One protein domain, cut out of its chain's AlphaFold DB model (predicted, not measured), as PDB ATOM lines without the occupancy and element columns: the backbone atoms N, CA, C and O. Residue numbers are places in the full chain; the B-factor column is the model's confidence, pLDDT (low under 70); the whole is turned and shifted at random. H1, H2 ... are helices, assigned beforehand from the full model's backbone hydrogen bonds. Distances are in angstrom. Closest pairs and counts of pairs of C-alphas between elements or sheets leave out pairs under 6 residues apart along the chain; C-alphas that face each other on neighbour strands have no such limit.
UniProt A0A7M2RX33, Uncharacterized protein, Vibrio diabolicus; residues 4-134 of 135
ATOM      1  N   HIS A   4     219.704 265.442 295.365       96.56
ATOM      2  CA  HIS A   4     220.303 265.043 296.643       96.56
ATOM      3  C   HIS A   4     220.076 263.556 296.924       96.56
ATOM      4  O   HIS A   4     221.024 262.817 297.150       96.56
ATOM      5  N   ALA A   5     218.824 263.104 296.839       97.50
ATOM      6  CA  ALA A   5     218.463 261.720 297.117       97.50
ATOM      7  C   ALA A   5     219.117 260.731 296.135       97.50
ATOM      8  O   ALA A   5     219.525 259.656 296.554       97.50
ATOM      9  N   ILE A   6     219.270 261.101 294.856       98.44
ATOM     10  CA  ILE A   6     219.994 260.278 293.872       98.44
ATOM     11  C   ILE A   6     221.469 260.136 294.264       98.44
ATOM     12  O   ILE A   6     221.989 259.023 294.261       98.44
ATOM     13  N   ALA A   7     222.133 261.240 294.615       98.50
ATOM     14  CA  ALA A   7     223.543 261.206 294.990       98.50
ATOM     15  C   ALA A   7     223.772 260.394 296.274       98.50
ATOM     16  O   ALA A   7     224.621 259.510 296.297       98.50
ATOM     17  N   LEU A   8     222.951 260.620 297.305       98.44
ATOM     18  CA  LEU A   8     223.026 259.868 298.561       98.44
ATOM     19  C   LEU A   8     222.778 258.370 298.346       98.44
ATOM     20  O   LEU A   8     223.506 257.550 298.891       98.44
ATOM     21  N   HIS A   9     221.820 257.999 297.491       98.62
ATOM     22  CA  HIS A   9     221.582 256.597 297.152       98.62
ATOM     23  C   HIS A   9     222.796 255.941 296.473       98.62
ATOM     24  O   HIS A   9     223.167 254.817 296.814       98.62
ATOM     25  N   GLN A  10     223.436 256.642 295.529       98.69
ATOM     26  CA  GLN A  10     224.656 256.154 294.882       98.69
ATOM     27  C   GLN A  10     225.812 256.015 295.875       98.69
ATOM     28  O   GLN A  10     226.522 255.012 295.836       98.69
ATOM     29  N   LEU A  11     225.980 256.985 296.777       98.81
ATOM     30  CA  LEU A  11     227.011 256.942 297.808       98.81
ATOM     31  C   LEU A  11     226.805 255.782 298.783       98.81
ATOM     32  O   LEU A  11     227.756 255.059 299.065       98.81
ATOM     33  N   ASP A  12     225.579 255.570 299.259       98.75
ATOM     34  CA  ASP A  12     225.269 254.478 300.183       98.75
ATOM     35  C   ASP A  12     225.618 253.123 299.569       98.75
ATOM     36  O   ASP A  12     226.280 252.302 300.209       98.75
ATOM     37  N   LYS A  13     225.242 252.902 298.301       98.81
ATOM     38  CA  LYS A  13     225.598 251.664 297.602       98.81
ATOM     39  C   LYS A  13     227.105 251.564 297.346       98.81
ATOM     40  O   LYS A  13     227.658 250.475 297.477       98.81
ATOM     41  N   ALA A  14     227.778 252.672 297.033       98.81
ATOM     42  CA  ALA A  14     229.232 252.697 296.882       98.81
ATOM     43  C   ALA A  14     229.952 252.274 298.172       98.81
ATOM     44  O   ALA A  14     230.881 251.475 298.117       98.81
ATOM     45  N   ILE A  15     229.507 252.764 299.331       98.75
ATOM     46  CA  ILE A  15     230.094 252.430 300.636       98.75
ATOM     47  C   ILE A  15     229.846 250.960 301.004       98.75
ATOM     48  O   ILE A  15     230.737 250.306 301.545       98.75
ATOM     49  N   GLN A  16     228.664 250.425 300.689       98.69
ATOM     50  CA  GLN A  16     228.379 248.998 300.863       98.69
ATOM     51  C   GLN A  16     229.326 248.138 300.024       98.69
ATOM     52  O   GLN A  16     230.006 247.281 300.574       98.69
ATOM     53  N   LEU A  17     229.445 248.417 298.722       98.81
ATOM     54  CA  LEU A  17     230.378 247.707 297.835       98.81
ATOM     55  C   LEU A  17     231.821 247.787 298.353       98.81
ATOM     56  O   LEU A  17     232.530 246.785 298.384       98.81
ATOM     57  N   TYR A  18     232.227 248.968 298.820       98.50
ATOM     58  CA  TYR A  18     233.560 249.213 299.360       98.50
ATOM     59  C   TYR A  18     233.873 248.351 300.592       98.50
ATOM     60  O   TYR A  18     234.946 247.758 300.660       98.50
ATOM     61  N   PHE A  19     232.970 248.270 301.576       97.81
ATOM     62  CA  PHE A  19     233.248 247.539 302.818       97.81
ATOM     63  C   PHE A  19     232.849 246.067 302.791       97.81
ATOM     64  O   PHE A  19     233.542 245.250 303.395       97.81
ATOM     65  N   ASP A  20     231.711 245.746 302.182       98.00
ATOM     66  CA  ASP A  20     231.099 244.418 302.275       98.00
ATOM     67  C   ASP A  20     231.651 243.483 301.199       98.00
ATOM     68  O   ASP A  20     231.847 242.296 301.450       98.00
ATOM     69  N   GLU A  21     231.938 244.030 300.018       98.19
ATOM     70  CA  GLU A  21     232.354 243.261 298.841       98.19
ATOM     71  C   GLU A  21     233.817 243.532 298.457       98.19
ATOM     72  O   GLU A  21     234.404 242.761 297.705       98.19
ATOM     73  N   GLN A  22     234.424 244.602 298.992       97.81
ATOM     74  CA  GLN A  22     235.740 245.109 298.574       97.81
ATOM     75  C   GLN A  22     235.815 245.383 297.060       97.81
ATOM     76  O   GLN A  22     236.888 245.360 296.457       97.81
ATOM     77  N   ASP A  23     234.667 245.679 296.442       98.44
ATOM     78  CA  ASP A  23     234.578 246.040 295.030       98.44
ATOM     79  C   ASP A  23     234.855 247.536 294.867       98.44
ATOM     80  O   ASP A  23     233.960 248.391 294.814       98.44
ATOM     81  N   TYR A  24     236.144 247.860 294.825       98.38
ATOM     82  CA  TYR A  24     236.606 249.239 294.751       98.38
ATOM     83  C   TYR A  24     236.328 249.895 293.396       98.38
ATOM     84  O   TYR A  24     236.186 251.115 293.344       98.38
ATOM     85  N   ILE A  25     236.198 249.126 292.311       97.94
ATOM     86  CA  ILE A  25     235.935 249.670 290.971       97.94
ATOM     87  C   ILE A  25     234.482 250.142 290.882       97.94
ATOM     88  O   ILE A  25     234.214 251.288 290.491       97.94
ATOM     89  N   CYS A  26     233.525 249.308 291.301       98.25
ATOM     90  CA  CYS A  26     232.124 249.711 291.347       98.25
ATOM     91  C   CYS A  26     231.880 250.790 292.412       98.25
ATOM     92  O   CYS A  26     231.149 251.751 292.146       98.25
ATOM     93  N   ALA A  27     232.542 250.705 293.571       98.56
ATOM     94  CA  ALA A  27     232.488 251.762 294.579       98.56
ATOM     95  C   ALA A  27     233.015 253.102 294.037       98.56
ATOM     96  O   ALA A  27     232.351 254.130 294.199       98.56
ATOM     97  N   LEU A  28     234.158 253.112 293.343       98.44
ATOM     98  CA  LEU A  28     234.727 254.306 292.708       98.44
ATOM     99  C   LEU A  28     233.776 254.899 291.662       98.44
ATOM    100  O   LEU A  28     233.594 256.114 291.602       98.44
ATOM    101  N   THR A  29     233.127 254.049 290.869       98.12
ATOM    102  CA  THR A  29     232.198 254.484 289.820       98.12
ATOM    103  C   THR A  29     230.969 255.178 290.411       98.12
ATOM    104  O   THR A  29     230.635 256.303 290.029       98.12
ATOM    105  N   LEU A  30     230.303 254.538 291.378       98.62
ATOM    106  CA  LEU A  30     229.091 255.079 291.998       98.62
ATOM    107  C   LEU A  30     229.384 256.307 292.865       98.62
ATOM    108  O   LEU A  30     228.678 257.313 292.770       98.62
ATOM    109  N   SER A  31     230.452 256.264 293.666       98.62
ATOM    110  CA  SER A  31     230.878 257.427 294.450       98.62
ATOM    111  C   SER A  31     231.324 258.578 293.545       98.62
ATOM    112  O   SER A  31     231.017 259.726 293.843       98.62
ATOM    113  N   GLY A  32     231.945 258.300 292.393       98.12
ATOM    114  CA  GLY A  32     232.323 259.307 291.403       98.12
ATOM    115  C   GLY A  32     231.129 260.065 290.823       98.12
ATOM    116  O   GLY A  32     231.210 261.285 290.667       98.12
ATOM    117  N   ALA A  33     230.023 259.367 290.549       98.06
ATOM    118  CA  ALA A  33     228.770 259.977 290.104       98.06
ATOM    119  C   ALA A  33     228.089 260.789 291.222       98.06
ATOM    120  O   ALA A  33     227.660 261.922 290.986       98.06
ATOM    121  N   SER A  34     228.056 260.250 292.446       98.62
ATOM    122  CA  SER A  34     227.562 260.967 293.626       98.62
ATOM    123  C   SER A  34     228.346 262.259 293.871       98.62
ATOM    124  O   SER A  34     227.754 263.326 294.040       98.62
ATOM    125  N   GLU A  35     229.679 262.185 293.833       98.50
ATOM    126  CA  GLU A  35     230.569 263.319 294.072       98.50
ATOM    127  C   GLU A  35     230.332 264.439 293.066       98.50
ATOM    128  O   GLU A  35     230.259 265.598 293.460       98.50
ATOM    129  N   GLU A  36     230.146 264.100 291.788       97.56
ATOM    130  CA  GLU A  36     229.888 265.096 290.754       97.56
ATOM    131  C   GLU A  36     228.563 265.835 290.997       97.56
ATOM    132  O   GLU A  36     228.483 267.052 290.807       97.56
ATOM    133  N   ILE A  37     227.522 265.124 291.446       98.38
ATOM    134  CA  ILE A  37     226.230 265.736 291.778       98.38
ATOM    135  C   ILE A  37     226.362 266.613 293.028       98.38
ATOM    136  O   ILE A  37     225.987 267.784 292.980       98.38
ATOM    137  N   LEU A  38     226.896 266.075 294.129       98.56
ATOM    138  CA  LEU A  38     227.042 266.805 295.393       98.56
ATOM    139  C   LEU A  38     227.957 268.023 295.238       98.56
ATOM    140  O   LEU A  38     227.613 269.108 295.699       98.56
ATOM    141  N   GLY A  39     229.080 267.867 294.538       98.19
ATOM    142  CA  GLY A  39     230.033 268.941 294.278       98.19
ATOM    143  C   GLY A  39     229.410 270.084 293.481       98.19
ATOM    144  O   GLY A  39     229.552 271.239 293.869       98.19
ATOM    145  N   LYS A  40     228.629 269.784 292.433       98.19
ATOM    146  CA  LYS A  40     227.888 270.814 291.679       98.19
ATOM    147  C   LYS A  40     226.844 271.527 292.534       98.19
ATOM    148  O   LYS A  40     226.647 272.727 292.369       98.19
ATOM    149  N   ILE A  41     226.168 270.811 293.434       98.19
ATOM    150  CA  ILE A  41     225.209 271.431 294.353       98.19
ATOM    151  C   ILE A  41     225.936 272.402 295.293       98.19
ATOM    152  O   ILE A  41     225.475 273.532 295.421       98.19
ATOM    153  N   VAL A  42     227.078 272.011 295.876       98.31
ATOM    154  CA  VAL A  42     227.911 272.905 296.708       98.31
ATOM    155  C   VAL A  42     228.367 274.130 295.915       98.31
ATOM    156  O   VAL A  42     228.184 275.257 296.361       98.31
ATOM    157  N   SER A  43     228.894 273.944 294.703       97.12
ATOM    158  CA  SER A  43     229.330 275.072 293.872       97.12
ATOM    159  C   SER A  43     228.179 276.039 293.557       97.12
ATOM    160  O   SER A  43     228.372 277.253 293.542       97.12
ATOM    161  N   ASN A  44     226.953 275.532 293.392       96.94
ATOM    162  CA  ASN A  44     225.769 276.363 293.165       96.94
ATOM    163  C   ASN A  44     225.318 277.163 294.402       96.94
ATOM    164  O   ASN A  44     224.519 278.085 294.248       96.94
ATOM    165  N   THR A  45     225.822 276.865 295.606       95.44
ATOM    166  CA  THR A  45     225.629 277.723 296.791       95.44
ATOM    167  C   THR A  45     226.676 278.838 296.887       95.44
ATOM    168  O   THR A  45     226.682 279.584 297.863       95.44
ATOM    169  N   GLY A  46     227.578 278.957 295.904       94.00
ATOM    170  CA  GLY A  46     228.688 279.916 295.909       94.00
ATOM    171  C   GLY A  46     229.870 279.496 296.787       94.00
ATOM    172  O   GLY A  46     230.735 280.315 297.075       94.00
ATOM    173  N   SER A  47     229.904 278.238 297.240       94.44
ATOM    174  CA  SER A  47     230.988 277.676 298.055       94.44
ATOM    175  C   SER A  47     231.886 276.762 297.225       94.44
ATOM    176  O   SER A  47     231.411 276.089 296.316       94.44
ATOM    177  N   ALA A  48     233.176 276.693 297.561       95.00
ATOM    178  CA  ALA A  48     234.076 275.722 296.947       95.00
ATOM    179  C   ALA A  48     233.698 274.295 297.381       95.00
ATOM    180  O   ALA A  48     233.484 274.023 298.571       95.00
ATOM    181  N   ASN A  49     233.607 273.383 296.414       96.94
ATOM    182  CA  ASN A  49     233.384 271.968 296.704       96.94
ATOM    183  C   ASN A  49     234.668 271.286 297.205       96.94
ATOM    184  O   ASN A  49     235.772 271.812 297.074       96.94
ATOM    185  N   ALA A  50     234.529 270.084 297.768       96.81
ATOM    186  CA  ALA A  50     235.645 269.346 298.360       96.81
ATOM    187  C   ALA A  50     236.817 269.100 297.388       96.81
ATOM    188  O   ALA A  50     237.968 269.054 297.812       96.81
ATOM    189  N   CYS A  51     236.549 268.938 296.087       95.56
ATOM    190  CA  CYS A  51     237.607 268.767 295.094       95.56
ATOM    191  C   CYS A  51     238.360 270.079 294.843       95.56
ATOM    192  O   CYS A  51     239.582 270.059 294.734       95.56
ATOM    193  N   GLU A  52     237.643 271.196 294.731       94.38
ATOM    194  CA  GLU A  52     238.228 272.528 294.533       94.38
ATOM    195  C   GLU A  52     239.113 272.918 295.717       94.38
ATOM    196  O   GLU A  52     240.258 273.315 295.522       94.38
ATOM    197  N   GLU A  53     238.634 272.711 296.945       94.56
ATOM    198  CA  GLU A  53     239.424 272.982 298.150       94.56
ATOM    199  C   GLU A  53     240.702 272.150 298.212       94.56
ATOM    200  O   GLU A  53     241.756 272.667 298.575       94.56
ATOM    201  N   LEU A  54     240.634 270.875 297.821       92.75
ATOM    202  CA  LEU A  54     241.805 270.003 297.826       92.75
ATOM    203  C   LEU A  54     242.850 270.437 296.788       92.75
ATOM    204  O   LEU A  54     244.044 270.375 297.066       92.75
ATOM    205  N   VAL A  55     242.416 270.920 295.621       92.12
ATOM    206  CA  VAL A  55     243.320 271.472 294.602       92.12
ATOM    207  C   VAL A  55     244.003 272.745 295.111       92.12
ATOM    208  O   VAL A  55     245.224 272.862 295.006       92.12
ATOM    209  N   VAL A  56     243.248 273.657 295.733       91.38
ATOM    210  CA  VAL A  56     243.805 274.880 296.336       91.38
ATOM    211  C   VAL A  56     244.796 274.541 297.453       91.38
ATOM    212  O   VAL A  56     245.894 275.097 297.493       91.38
ATOM    213  N   ALA A  57     244.452 273.595 298.330       90.50
ATOM    214  CA  ALA A  57     245.343 273.139 299.393       90.50
ATOM    215  C   ALA A  57     246.632 272.526 298.824       90.50
ATOM    216  O   ALA A  57     247.722 272.820 299.312       90.50
ATOM    217  N   LEU A  58     246.537 271.726 297.756       89.25
ATOM    218  CA  LEU A  58     247.706 271.140 297.104       89.25
ATOM    219  C   LEU A  58     248.642 272.216 296.538       89.25
ATOM    220  O   LEU A  58     249.851 272.130 296.749       89.25
ATOM    221  N   HIS A  59     248.110 273.247 295.875       88.19
ATOM    222  CA  HIS A  59     248.905 274.392 295.416       88.19
ATOM    223  C   HIS A  59     249.642 275.074 296.563       88.19
ATOM    224  O   HIS A  59     250.849 275.295 296.478       88.19
ATOM    225  N   GLN A  60     248.927 275.370 297.648       90.00
ATOM    226  CA  GLN A  60     249.499 276.046 298.810       90.00
ATOM    227  C   GLN A  60     250.605 275.219 299.473       90.00
ATOM    228  O   GLN A  60     251.619 275.775 299.884       90.00
ATOM    229  N   LEU A  61     250.429 273.898 299.555       90.12
ATOM    230  CA  LEU A  61     251.387 272.997 300.198       90.12
ATOM    231  C   LEU A  61     252.624 272.714 299.343       90.12
ATOM    232  O   LEU A  61     253.713 272.541 299.883       90.12
ATOM    233  N   THR A  62     252.467 272.629 298.022       88.12
ATOM    234  CA  THR A  62     253.539 272.176 297.118       88.12
ATOM    235  C   THR A  62     254.226 273.306 296.359       88.12
ATOM    236  O   THR A  62     255.296 273.090 295.795       88.12
ATOM    237  N   GLY A  63     253.620 274.496 296.293       86.94
ATOM    238  CA  GLY A  63     254.070 275.571 295.405       86.94
ATOM    239  C   GLY A  63     253.929 275.227 293.915       86.94
ATOM    240  O   GLY A  63     254.565 275.865 293.077       86.94
ATOM    241  N   CYS A  64     253.143 274.199 293.581       83.19
ATOM    242  CA  CYS A  64     252.911 273.753 292.214       83.19
ATOM    243  C   CYS A  64     252.310 274.876 291.352       83.19
ATOM    244  O   CYS A  64     251.423 275.605 291.792       83.19
ATOM    245  N   THR A  65     252.791 274.996 290.113       86.44
ATOM    246  CA  THR A  65     252.332 275.987 289.124       86.44
ATOM    247  C   THR A  65     251.425 275.392 288.047       86.44
ATOM    248  O   THR A  65     251.024 276.103 287.125       86.44
ATOM    249  N   VAL A  66     251.125 274.092 288.132       87.12
ATOM    250  CA  VAL A  66     250.171 273.430 287.236       87.12
ATOM    251  C   VAL A  66     248.808 274.078 287.442       87.12
ATOM    252  O   VAL A  66     248.442 274.423 288.557       87.12
ATOM    253  N   ASP A  67     248.044 274.285 286.376       89.50
ATOM    254  CA  ASP A  67     246.739 274.908 286.529       89.50
ATOM    255  C   ASP A  67     245.753 273.981 287.264       89.50
ATOM    256  O   ASP A  67     245.759 272.754 287.113       89.50
ATOM    257  N   GLU A  68     244.847 274.581 288.037       86.06
ATOM    258  CA  GLU A  68     243.885 273.854 288.874       86.06
ATOM    259  C   GLU A  68     243.005 272.886 288.070       86.06
ATOM    260  O   GLU A  68     242.595 271.835 288.569       86.06
ATOM    261  N   LYS A  69     242.701 273.222 286.808       87.75
ATOM    262  CA  LYS A  69     241.879 272.377 285.937       87.75
ATOM    263  C   LYS A  69     242.643 271.118 285.538       87.75
ATOM    264  O   LYS A  69     242.037 270.045 285.545       87.75
ATOM    265  N   THR A  70     243.927 271.237 285.224       88.88
ATOM    266  CA  THR A  70     244.808 270.100 284.954       88.88
ATOM    267  C   THR A  70     244.925 269.212 286.184       88.88
ATOM    268  O   THR A  70     244.627 268.025 286.077       88.88
ATOM    269  N   ILE A  71     245.197 269.768 287.369       87.50
ATOM    270  CA  ILE A  71     245.263 268.967 288.603       87.50
ATOM    271  C   ILE A  71     243.944 268.245 288.864       87.50
ATOM    272  O   ILE A  71     243.910 267.034 289.089       87.50
ATOM    273  N   ARG A  72     242.829 268.971 288.780       87.62
ATOM    274  CA  ARG A  72     241.505 268.391 288.982       87.62
ATOM    275  C   ARG A  72     241.227 267.247 288.012       87.62
ATOM    276  O   ARG A  72     240.707 266.217 288.428       87.62
ATOM    277  N   ASN A  73     241.501 267.428 286.724       86.56
ATOM    278  CA  ASN A  73     241.078 266.478 285.699       86.56
ATOM    279  C   ASN A  73     242.052 265.310 285.528       86.56
ATOM    280  O   ASN A  73     241.598 264.177 285.394       86.56
ATOM    281  N   GLN A  74     243.356 265.583 285.536       86.44
ATOM    282  CA  GLN A  74     244.407 264.603 285.251       86.44
ATOM    283  C   GLN A  74     244.966 263.924 286.505       86.44
ATOM    284  O   GLN A  74     245.610 262.887 286.384       86.44
ATOM    285  N   HIS A  75     244.704 264.458 287.702       86.25
ATOM    286  CA  HIS A  75     245.125 263.824 288.953       86.25
ATOM    287  C   HIS A  75     243.917 263.463 289.818       86.25
ATOM    288  O   HIS A  75     243.641 262.288 290.032       86.25
ATOM    289  N   MET A  76     243.122 264.449 290.243       88.75
ATOM    290  CA  MET A  76     242.071 264.221 291.248       88.75
ATOM    291  C   MET A  76     240.862 263.426 290.747       88.75
ATOM    292  O   MET A  76     240.153 262.814 291.542       88.75
ATOM    293  N   ASN A  77     240.562 263.507 289.451       92.81
ATOM    294  CA  ASN A  77     239.409 262.854 288.833       92.81
ATOM    295  C   ASN A  77     239.805 261.808 287.791       92.81
ATOM    296  O   ASN A  77     238.912 261.234 287.166       92.81
ATOM    297  N   TRP A  78     241.101 261.573 287.581       94.19
ATOM    298  CA  TRP A  78     241.553 260.686 286.516       94.19
ATOM    299  C   TRP A  78     241.005 259.273 286.708       94.19
ATOM    300  O   TRP A  78     240.295 258.796 285.831       94.19
ATOM    301  N   ALA A  79     241.199 258.660 287.881       93.12
ATOM    302  CA  ALA A  79     240.792 257.272 288.111       93.12
ATOM    303  C   ALA A  79     239.281 257.062 287.915       93.12
ATOM    304  O   ALA A  79     238.871 256.162 287.190       93.12
ATOM    305  N   ARG A  80     238.435 257.944 288.477       93.81
ATOM    306  CA  ARG A  80     236.973 257.851 288.290       93.81
ATOM    307  C   ARG A  80     236.530 258.039 286.836       93.81
ATOM    308  O   ARG A  80     235.437 257.613 286.479       93.81
ATOM    309  N   ASN A  81     237.317 258.752 286.029       92.38
ATOM    310  CA  ASN A  81     237.033 258.966 284.615       92.38
ATOM    311  C   ASN A  81     237.533 257.785 283.780       92.38
ATOM    312  O   ASN A  81     236.790 257.320 282.925       92.38
ATOM    313  N   ALA A  82     238.726 257.273 284.081       92.56
ATOM    314  CA  ALA A  82     239.325 256.122 283.419       92.56
ATOM    315  C   ALA A  82     238.451 254.864 283.564       92.56
ATOM    316  O   ALA A  82     238.246 254.146 282.600       92.56
ATOM    317  N   VAL A  83     237.832 254.631 284.729       93.25
ATOM    318  CA  VAL A  83     236.961 253.450 284.914       93.25
ATOM    319  C   VAL A  83     235.604 253.530 284.200       93.25
ATOM    320  O   VAL A  83     234.908 252.522 284.120       93.25
ATOM    321  N   LYS A  84     235.184 254.706 283.703       87.94
ATOM    322  CA  LYS A  84     233.863 254.900 283.061       87.94
ATOM    323  C   LYS A  84     233.928 255.306 281.590       87.94
ATOM    324  O   LYS A  84     232.892 255.347 280.926       87.94
ATOM    325  N   HIS A  85     235.106 255.669 281.100       88.81
ATOM    326  CA  HIS A  85     235.332 256.102 279.729       88.81
ATOM    327  C   HIS A  85     236.386 255.209 279.087       88.81
ATOM    328  O   HIS A  85     237.318 254.778 279.749       88.81
ATOM    329  N   PHE A  86     236.206 254.945 277.798       91.06
ATOM    330  CA  PHE A  86     237.187 254.279 276.954       91.06
ATOM    331  C   PHE A  86     237.198 255.039 275.629       91.06
ATOM    332  O   PHE A  86     236.297 254.868 274.803       91.06
ATOM    333  N   ASN A  87     238.130 255.980 275.494       87.06
ATOM    334  CA  ASN A  87     238.188 256.897 274.356       87.06
ATOM    335  C   ASN A  87     239.008 256.317 273.202       87.06
ATOM    336  O   ASN A  87     238.632 256.474 272.040       87.06
ATOM    337  N   ASP A  88     240.114 255.647 273.520       88.94
ATOM    338  CA  ASP A  88     240.975 254.990 272.546       88.94
ATOM    339  C   ASP A  88     241.725 253.793 273.153       88.94
ATOM    340  O   ASP A  88     241.702 253.546 274.357       88.94
ATOM    341  N   ASN A  89     242.400 253.029 272.291       88.19
ATOM    342  CA  ASN A  89     243.061 251.779 272.669       88.19
ATOM    343  C   ASN A  89     244.272 251.952 273.601       88.19
ATOM    344  O   ASN A  89     244.769 250.949 274.106       88.19
ATOM    345  N   SER A  90     244.770 253.171 273.830       83.50
ATOM    346  CA  SER A  90     245.819 253.406 274.831       83.50
ATOM    347  C   SER A  90     245.287 253.338 276.267       83.50
ATOM    348  O   SER A  90     246.069 253.132 277.189       83.50
ATOM    349  N   GLU A  91     243.966 253.422 276.460       85.06
ATOM    350  CA  GLU A  91     243.288 253.344 277.763       85.06
ATOM    351  C   GLU A  91     242.898 251.902 278.157       85.06
ATOM    352  O   GLU A  91     242.096 251.693 279.064       85.06
ATOM    353  N   PHE A  92     243.424 250.888 277.458       87.44
ATOM    354  CA  PHE A  92     243.020 249.489 277.654       87.44
ATOM    355  C   PHE A  92     243.433 248.916 279.017       87.44
ATOM    356  O   PHE A  92     242.773 248.018 279.538       87.44
ATOM    357  N   GLU A  93     244.507 249.444 279.604       90.62
ATOM    358  CA  GLU A  93     245.007 249.043 280.917       90.62
ATOM    359  C   GLU A  93     245.027 250.246 281.864       90.62
ATOM    360  O   GLU A  93     245.464 251.340 281.506       90.62
ATOM    361  N   ILE A  94     244.554 250.036 283.094       91.62
ATOM    362  CA  ILE A  94     244.541 251.039 284.162       91.62
ATOM    363  C   ILE A  94     245.348 250.473 285.326       91.62
ATOM    364  O   ILE A  94     244.928 249.503 285.954       91.62
ATOM    365  N   ASP A  95     246.481 251.104 285.627       91.50
ATOM    366  CA  ASP A  95     247.316 250.764 286.780       91.50
ATOM    367  C   ASP A  95     247.169 251.832 287.871       91.50
ATOM    368  O   ASP A  95     247.620 252.973 287.729       91.50
ATOM    369  N   THR A  96     246.449 251.498 288.944       94.56
ATOM    370  CA  THR A  96     246.239 252.387 290.090       94.56
ATOM    371  C   THR A  96     245.781 251.623 291.329       94.56
ATOM    372  O   THR A  96     245.225 250.528 291.245       94.56
ATOM    373  N   ASP A  97     245.944 252.234 292.502       96.69
ATOM    374  CA  ASP A  97     245.375 251.726 293.750       96.69
ATOM    375  C   ASP A  97     243.881 252.080 293.832       96.69
ATOM    376  O   ASP A  97     243.491 253.135 294.342       96.69
ATOM    377  N   PHE A  98     243.024 251.190 293.328       97.25
ATOM    378  CA  PHE A  98     241.572 251.393 293.344       97.25
ATOM    379  C   PHE A  98     241.001 251.588 294.751       97.25
ATOM    380  O   PHE A  98     240.037 252.342 294.906       97.25
ATOM    381  N   TYR A  99     241.593 250.969 295.777       97.31
ATOM    382  CA  TYR A  99     241.176 251.175 297.161       97.31
ATOM    383  C   TYR A  99     241.416 252.632 297.574       97.31
ATOM    384  O   TYR A  99     240.494 253.297 298.061       97.31
ATOM    385  N   ALA A 100     242.617 253.164 297.334       96.25
ATOM    386  CA  ALA A 100     242.943 254.553 297.652       96.25
ATOM    387  C   ALA A 100     242.073 255.538 296.853       96.25
ATOM    388  O   ALA A 100     241.542 256.495 297.426       96.25
ATOM    389  N   GLN A 101     241.856 255.272 295.560       97.38
ATOM    390  CA  GLN A 101     241.017 256.106 294.695       97.38
ATOM    391  C   GLN A 101     239.557 256.131 295.174       97.38
ATOM    392  O   GLN A 101     238.982 257.205 295.359       97.38
ATOM    393  N   ALA A 102     238.957 254.969 295.448       97.81
ATOM    394  CA  ALA A 102     237.594 254.891 295.974       97.81
ATOM    395  C   ALA A 102     237.475 255.600 297.332       97.81
ATOM    396  O   ALA A 102     236.551 256.387 297.542       97.81
ATOM    397  N   THR A 103     238.446 255.389 298.228       97.44
ATOM    398  CA  THR A 103     238.494 256.038 299.549       97.44
ATOM    399  C   THR A 103     238.466 257.562 299.418       97.44
ATOM    400  O   THR A 103     237.674 258.231 300.083       97.44
ATOM    401  N   GLN A 104     239.292 258.121 298.533       96.62
ATOM    402  CA  GLN A 104     239.404 259.564 298.337       96.62
ATOM    403  C   GLN A 104     238.118 260.185 297.766       96.62
ATOM    404  O   GLN A 104     237.703 261.263 298.206       96.62
ATOM    405  N   ILE A 105     237.446 259.509 296.830       98.12
ATOM    406  CA  ILE A 105     236.175 259.988 296.267       98.12
ATOM    407  C   ILE A 105     235.023 259.880 297.278       98.12
ATOM    408  O   ILE A 105     234.226 260.815 297.398       98.12
ATOM    409  N   ILE A 106     234.947 258.793 298.053       98.62
ATOM    410  CA  ILE A 106     233.940 258.646 299.118       98.62
ATOM    411  C   ILE A 106     234.151 259.716 300.201       98.62
ATOM    412  O   ILE A 106     233.188 260.365 300.617       98.62
ATOM    413  N   ALA A 107     235.398 259.983 300.600       97.88
ATOM    414  CA  ALA A 107     235.718 261.039 301.559       97.88
ATOM    415  C   ALA A 107     235.274 262.426 301.060       97.88
ATOM    416  O   ALA A 107     234.626 263.169 301.796       97.88
ATOM    417  N   ARG A 108     235.524 262.753 299.783       97.81
ATOM    418  CA  ARG A 108     235.024 263.995 299.159       97.81
ATOM    419  C   ARG A 108     233.503 264.100 299.187       97.81
ATOM    420  O   ARG A 108     232.980 265.185 299.441       97.81
ATOM    421  N   CYS A 109     232.790 262.997 298.948       98.56
ATOM    422  CA  CYS A 109     231.334 262.980 299.085       98.56
ATOM    423  C   CYS A 109     230.912 263.350 300.510       98.56
ATOM    424  O   CYS A 109     230.060 264.220 300.674       98.56
ATOM    425  N   CYS A 110     231.538 262.748 301.526       98.31
ATOM    426  CA  CYS A 110     231.254 263.043 302.932       98.31
ATOM    427  C   CYS A 110     231.503 264.525 303.258       98.31
ATOM    428  O   CYS A 110     230.644 265.175 303.853       98.31
ATOM    429  N   THR A 111     232.615 265.100 302.790       97.81
ATOM    430  CA  THR A 111     232.901 266.536 302.944       97.81
ATOM    431  C   THR A 111     231.832 267.409 302.283       97.81
ATOM    432  O   THR A 111     231.374 268.383 302.880       97.81
ATOM    433  N   ASN A 112     231.380 267.067 301.072       98.56
ATOM    434  CA  ASN A 112     230.306 267.810 300.406       98.56
ATOM    435  C   ASN A 112     228.960 267.682 301.149       98.56
ATOM    436  O   ASN A 112     228.219 268.656 301.216       98.56
ATOM    437  N   ILE A 113     228.652 266.529 301.754       98.19
ATOM    438  CA  ILE A 113     227.457 266.343 302.602       98.19
ATOM    439  C   ILE A 113     227.506 267.273 303.818       98.19
ATOM    440  O   ILE A 113     226.522 267.963 304.087       98.19
ATOM    441  N   VAL A 114     228.658 267.354 304.499       97.25
ATOM    442  CA  VAL A 114     228.878 268.288 305.619       97.25
ATOM    443  C   VAL A 114     228.652 269.731 305.176       97.25
ATOM    444  O   VAL A 114     227.910 270.464 305.827       97.25
ATOM    445  N   LYS A 115     229.240 270.136 304.045       96.94
ATOM    446  CA  LYS A 115     229.099 271.496 303.496       96.94
ATOM    447  C   LYS A 115     227.657 271.871 303.170       96.94
ATOM    448  O   LYS A 115     227.279 273.026 303.322       96.94
ATOM    449  N   LEU A 116     226.858 270.902 302.727       97.50
ATOM    450  CA  LEU A 116     225.444 271.099 302.416       97.50
ATOM    451  C   LEU A 116     224.533 271.015 303.651       97.50
ATOM    452  O   LEU A 116     223.328 271.217 303.515       97.50
ATOM    453  N   GLY A 117     225.071 270.699 304.836       96.81
ATOM    454  CA  GLY A 117     224.275 270.500 306.048       96.81
ATOM    455  C   GLY A 117     223.285 269.337 305.931       96.81
ATOM    456  O   GLY A 117     222.218 269.364 306.542       96.81
ATOM    457  N   LEU A 118     223.599 268.339 305.100       96.31
ATOM    458  CA  LEU A 118     222.742 267.176 304.896       96.31
ATOM    459  C   LEU A 118     222.931 266.166 306.037       96.31
ATOM    460  O   LEU A 118     224.049 266.007 306.533       96.31
ATOM    461  N   PRO A 119     221.871 265.441 306.430       95.56
ATOM    462  CA  PRO A 119     222.000 264.371 307.406       95.56
ATOM    463  C   PRO A 119     222.871 263.242 306.850       95.56
ATOM    464  O   PRO A 119     222.836 262.938 305.654       95.56
ATOM    465  N   PHE A 120     223.627 262.593 307.732       96.44
ATOM    466  CA  PHE A 120     224.393 261.411 307.366       96.44
ATOM    467  C   PHE A 120     223.481 260.188 307.298       96.44
ATOM    468  O   PHE A 120     222.576 260.011 308.113       96.44
ATOM    469  N   SER A 121     223.718 259.339 306.302       97.25
ATOM    470  CA  SER A 121     223.160 257.993 306.287       97.25
ATOM    471  C   SER A 121     223.981 257.086 307.207       97.25
ATOM    472  O   SER A 121     225.145 257.365 307.501       97.25
ATOM    473  N   ALA A 122     223.420 255.931 307.568       97.94
ATOM    474  CA  ALA A 122     224.159 254.907 308.305       97.94
ATOM    475  C   ALA A 122     225.442 254.457 307.574       97.94
ATOM    476  O   ALA A 122     226.417 254.074 308.214       97.94
ATOM    477  N   GLN A 123     225.463 254.505 306.234       98.38
ATOM    478  CA  GLN A 123     226.660 254.157 305.464       98.38
ATOM    479  C   GLN A 123     227.714 255.268 305.527       98.38
ATOM    480  O   GLN A 123     228.889 254.974 305.725       98.38
ATOM    481  N   VAL A 124     227.312 256.538 305.437       97.94
ATOM    482  CA  VAL A 124     228.232 257.676 305.611       97.94
ATOM    483  C   VAL A 124     228.854 257.662 307.009       97.94
ATOM    484  O   VAL A 124     230.073 257.750 307.130       97.94
ATOM    485  N   GLU A 125     228.049 257.463 308.057       97.62
ATOM    486  CA  GLU A 125     228.551 257.317 309.432       97.62
ATOM    487  C   GLU A 125     229.522 256.139 309.559       97.62
ATOM    488  O   GLU A 125     230.609 256.278 310.122       97.62
ATOM    489  N   ARG A 126     229.167 254.982 308.981       97.19
ATOM    490  CA  ARG A 126     230.029 253.793 308.945       97.19
ATOM    491  C   ARG A 126     231.382 254.091 308.300       97.19
ATOM    492  O   ARG A 126     232.398 253.636 308.826       97.19
ATOM    493  N   PHE A 127     231.401 254.817 307.181       97.56
ATOM    494  CA  PHE A 127     232.641 255.194 306.506       97.56
ATOM    495  C   PHE A 127     233.497 256.103 307.387       97.56
ATOM    496  O   PHE A 127     234.645 255.767 307.662       97.56
ATOM    497  N   LEU A 128     232.922 257.191 307.906       95.06
ATOM    498  CA  LEU A 128     233.641 258.153 308.743       95.06
ATOM    499  C   LEU A 128     234.245 257.501 309.995       95.06
ATOM    500  O   LEU A 128     235.430 257.693 310.264       95.06
ATOM    501  N   ASN A 129     233.476 256.681 310.715       94.19
ATOM    502  CA  ASN A 129     233.956 256.013 311.928       94.19
ATOM    503  C   ASN A 129     235.141 255.083 311.630       94.19
ATOM    504  O   ASN A 129     236.175 255.158 312.289       94.19
ATOM    505  N   LYS A 130     235.039 254.258 310.581       90.12
ATOM    506  CA  LYS A 130     236.102 253.310 310.212       90.12
ATOM    507  C   LYS A 130     237.366 253.979 309.679       90.12
ATOM    508  O   LYS A 130     238.442 253.392 309.780       90.12
ATOM    509  N   THR A 131     237.251 255.163 309.082       81.75
ATOM    510  CA  THR A 131     238.417 255.924 308.620       81.75
ATOM    511  C   THR A 131     239.111 256.637 309.782       81.75
ATOM    512  O   THR A 131     240.337 256.663 309.808       81.75
ATOM    513  N   LEU A 132     238.360 257.155 310.760       72.00
ATOM    514  CA  LEU A 132     238.916 257.840 311.935       72.00
ATOM    515  C   LEU A 132     239.577 256.882 312.940       72.00
ATOM    516  O   LEU A 132     240.580 257.246 313.544       72.00
ATOM    517  N   GLU A 133     239.088 255.644 313.067       68.50
ATOM    518  CA  GLU A 133     239.703 254.587 313.897       68.50
ATOM    519  C   GLU A 133     241.108 254.153 313.430       68.50
ATOM    520  O   GLU A 133     241.788 253.408 314.133       68.50
ATOM    521  N   ARG A 134     241.546 254.577 312.237       52.09
ATOM    522  CA  ARG A 134     242.871 254.255 311.675       52.09
ATOM    523  C   ARG A 134     243.930 255.343 311.909       52.09
ATOM    524  O   ARG A 134     245.041 255.196 311.400       52.09
TER     525      ARG A 134
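Overview. This is residues 4 to 134 of the 135 residues of an uncharacterized protein of Vibrio diabolicus (UniProt A0A7M2RX33). Three long helices, H1, H2 and H6, lie side by side as a bundle, their centres making a triangle, and H7 crosses H1 on one side of it. On the other side H3 reaches away from H6, H4 turns about perpendicular to it like the second arm of a bracket, and short H5 leads back to H2 and H6. The printed part has 131 residues with seven named helices, H1 to H7 in order, and no named strand; its class is all helix. It is compact, with a radius of gyration of the C-alphas of 14.8 A and spans of 38 by 35 by 30 A.

Arrangement. H1, residues 4 to 21, and H2, residues 24 to 44, form a helical hairpin: they touch, closest at the C-alphas of Ala 14 and Ala 27, 4.1 A, and run opposite ways at a shallow tilt of 26 degrees. H6, residues 98 to 115, is the hub, touching four helices. It touches H2 closest at the C-alphas of Leu 28 and Ala 102, 4.4 A, the same way at a shallow tilt of 27 degrees. H3, residues 50 to 62, touches H6 with residues 50 to 51 alone, closest at the C-alphas of Ala 50 and Arg 108, 5.4 A. H4, residues 68 to 76, touches H3, about perpendicular at 80 degrees, closest at the C-alphas of Val 55 and Glu 68, 6.2 A; it is apart from H2 and H6. H5, residues 78 to 82, only just touches H2, with 3 pairs of C-alphas within 8 A, the closest being Gly 32 and Arg 80, 5.8 A. H7, residues 122 to 132, touches H1 at a steep tilt of 56 degrees, closest at the C-alphas of Asp 12 and Gln 123, 5.5 A. Every O i to N i+4 pair is within hydrogen-bond range in H1, H2, H3, H5, H6 and H7; in H4, 4 of 5 are.

Along the chain. H1 begins at C-alpha 4, (220.303, 265.043, 296.643), and is 25.0 A long. H2 is 29.3 A long, with a kink of 25 degrees near residue 33. H3 measures 18.2 A, H4 10.1 A and H5 5.9 A. H6 is 25.7 A long, from C-alpha 98 at (241.572, 251.393, 293.344). H7, 15.5 A, ends at C-alpha 132, (238.916, 257.840, 311.935).

Size, cuts and confidence. The C-alphas of Asn 89 and Gly 117, 42.6 A, are the two farthest apart. The printed part has no cut. The link from H5 to H6, residues 83 to 97, is long, and its residues 85 to 90 stand free. Residues 60 to 66, of which 60 to 62 belong to H3, stand free too. The mean pLDDT of the printed part is 93.9; residues 133 to 134 are under 70.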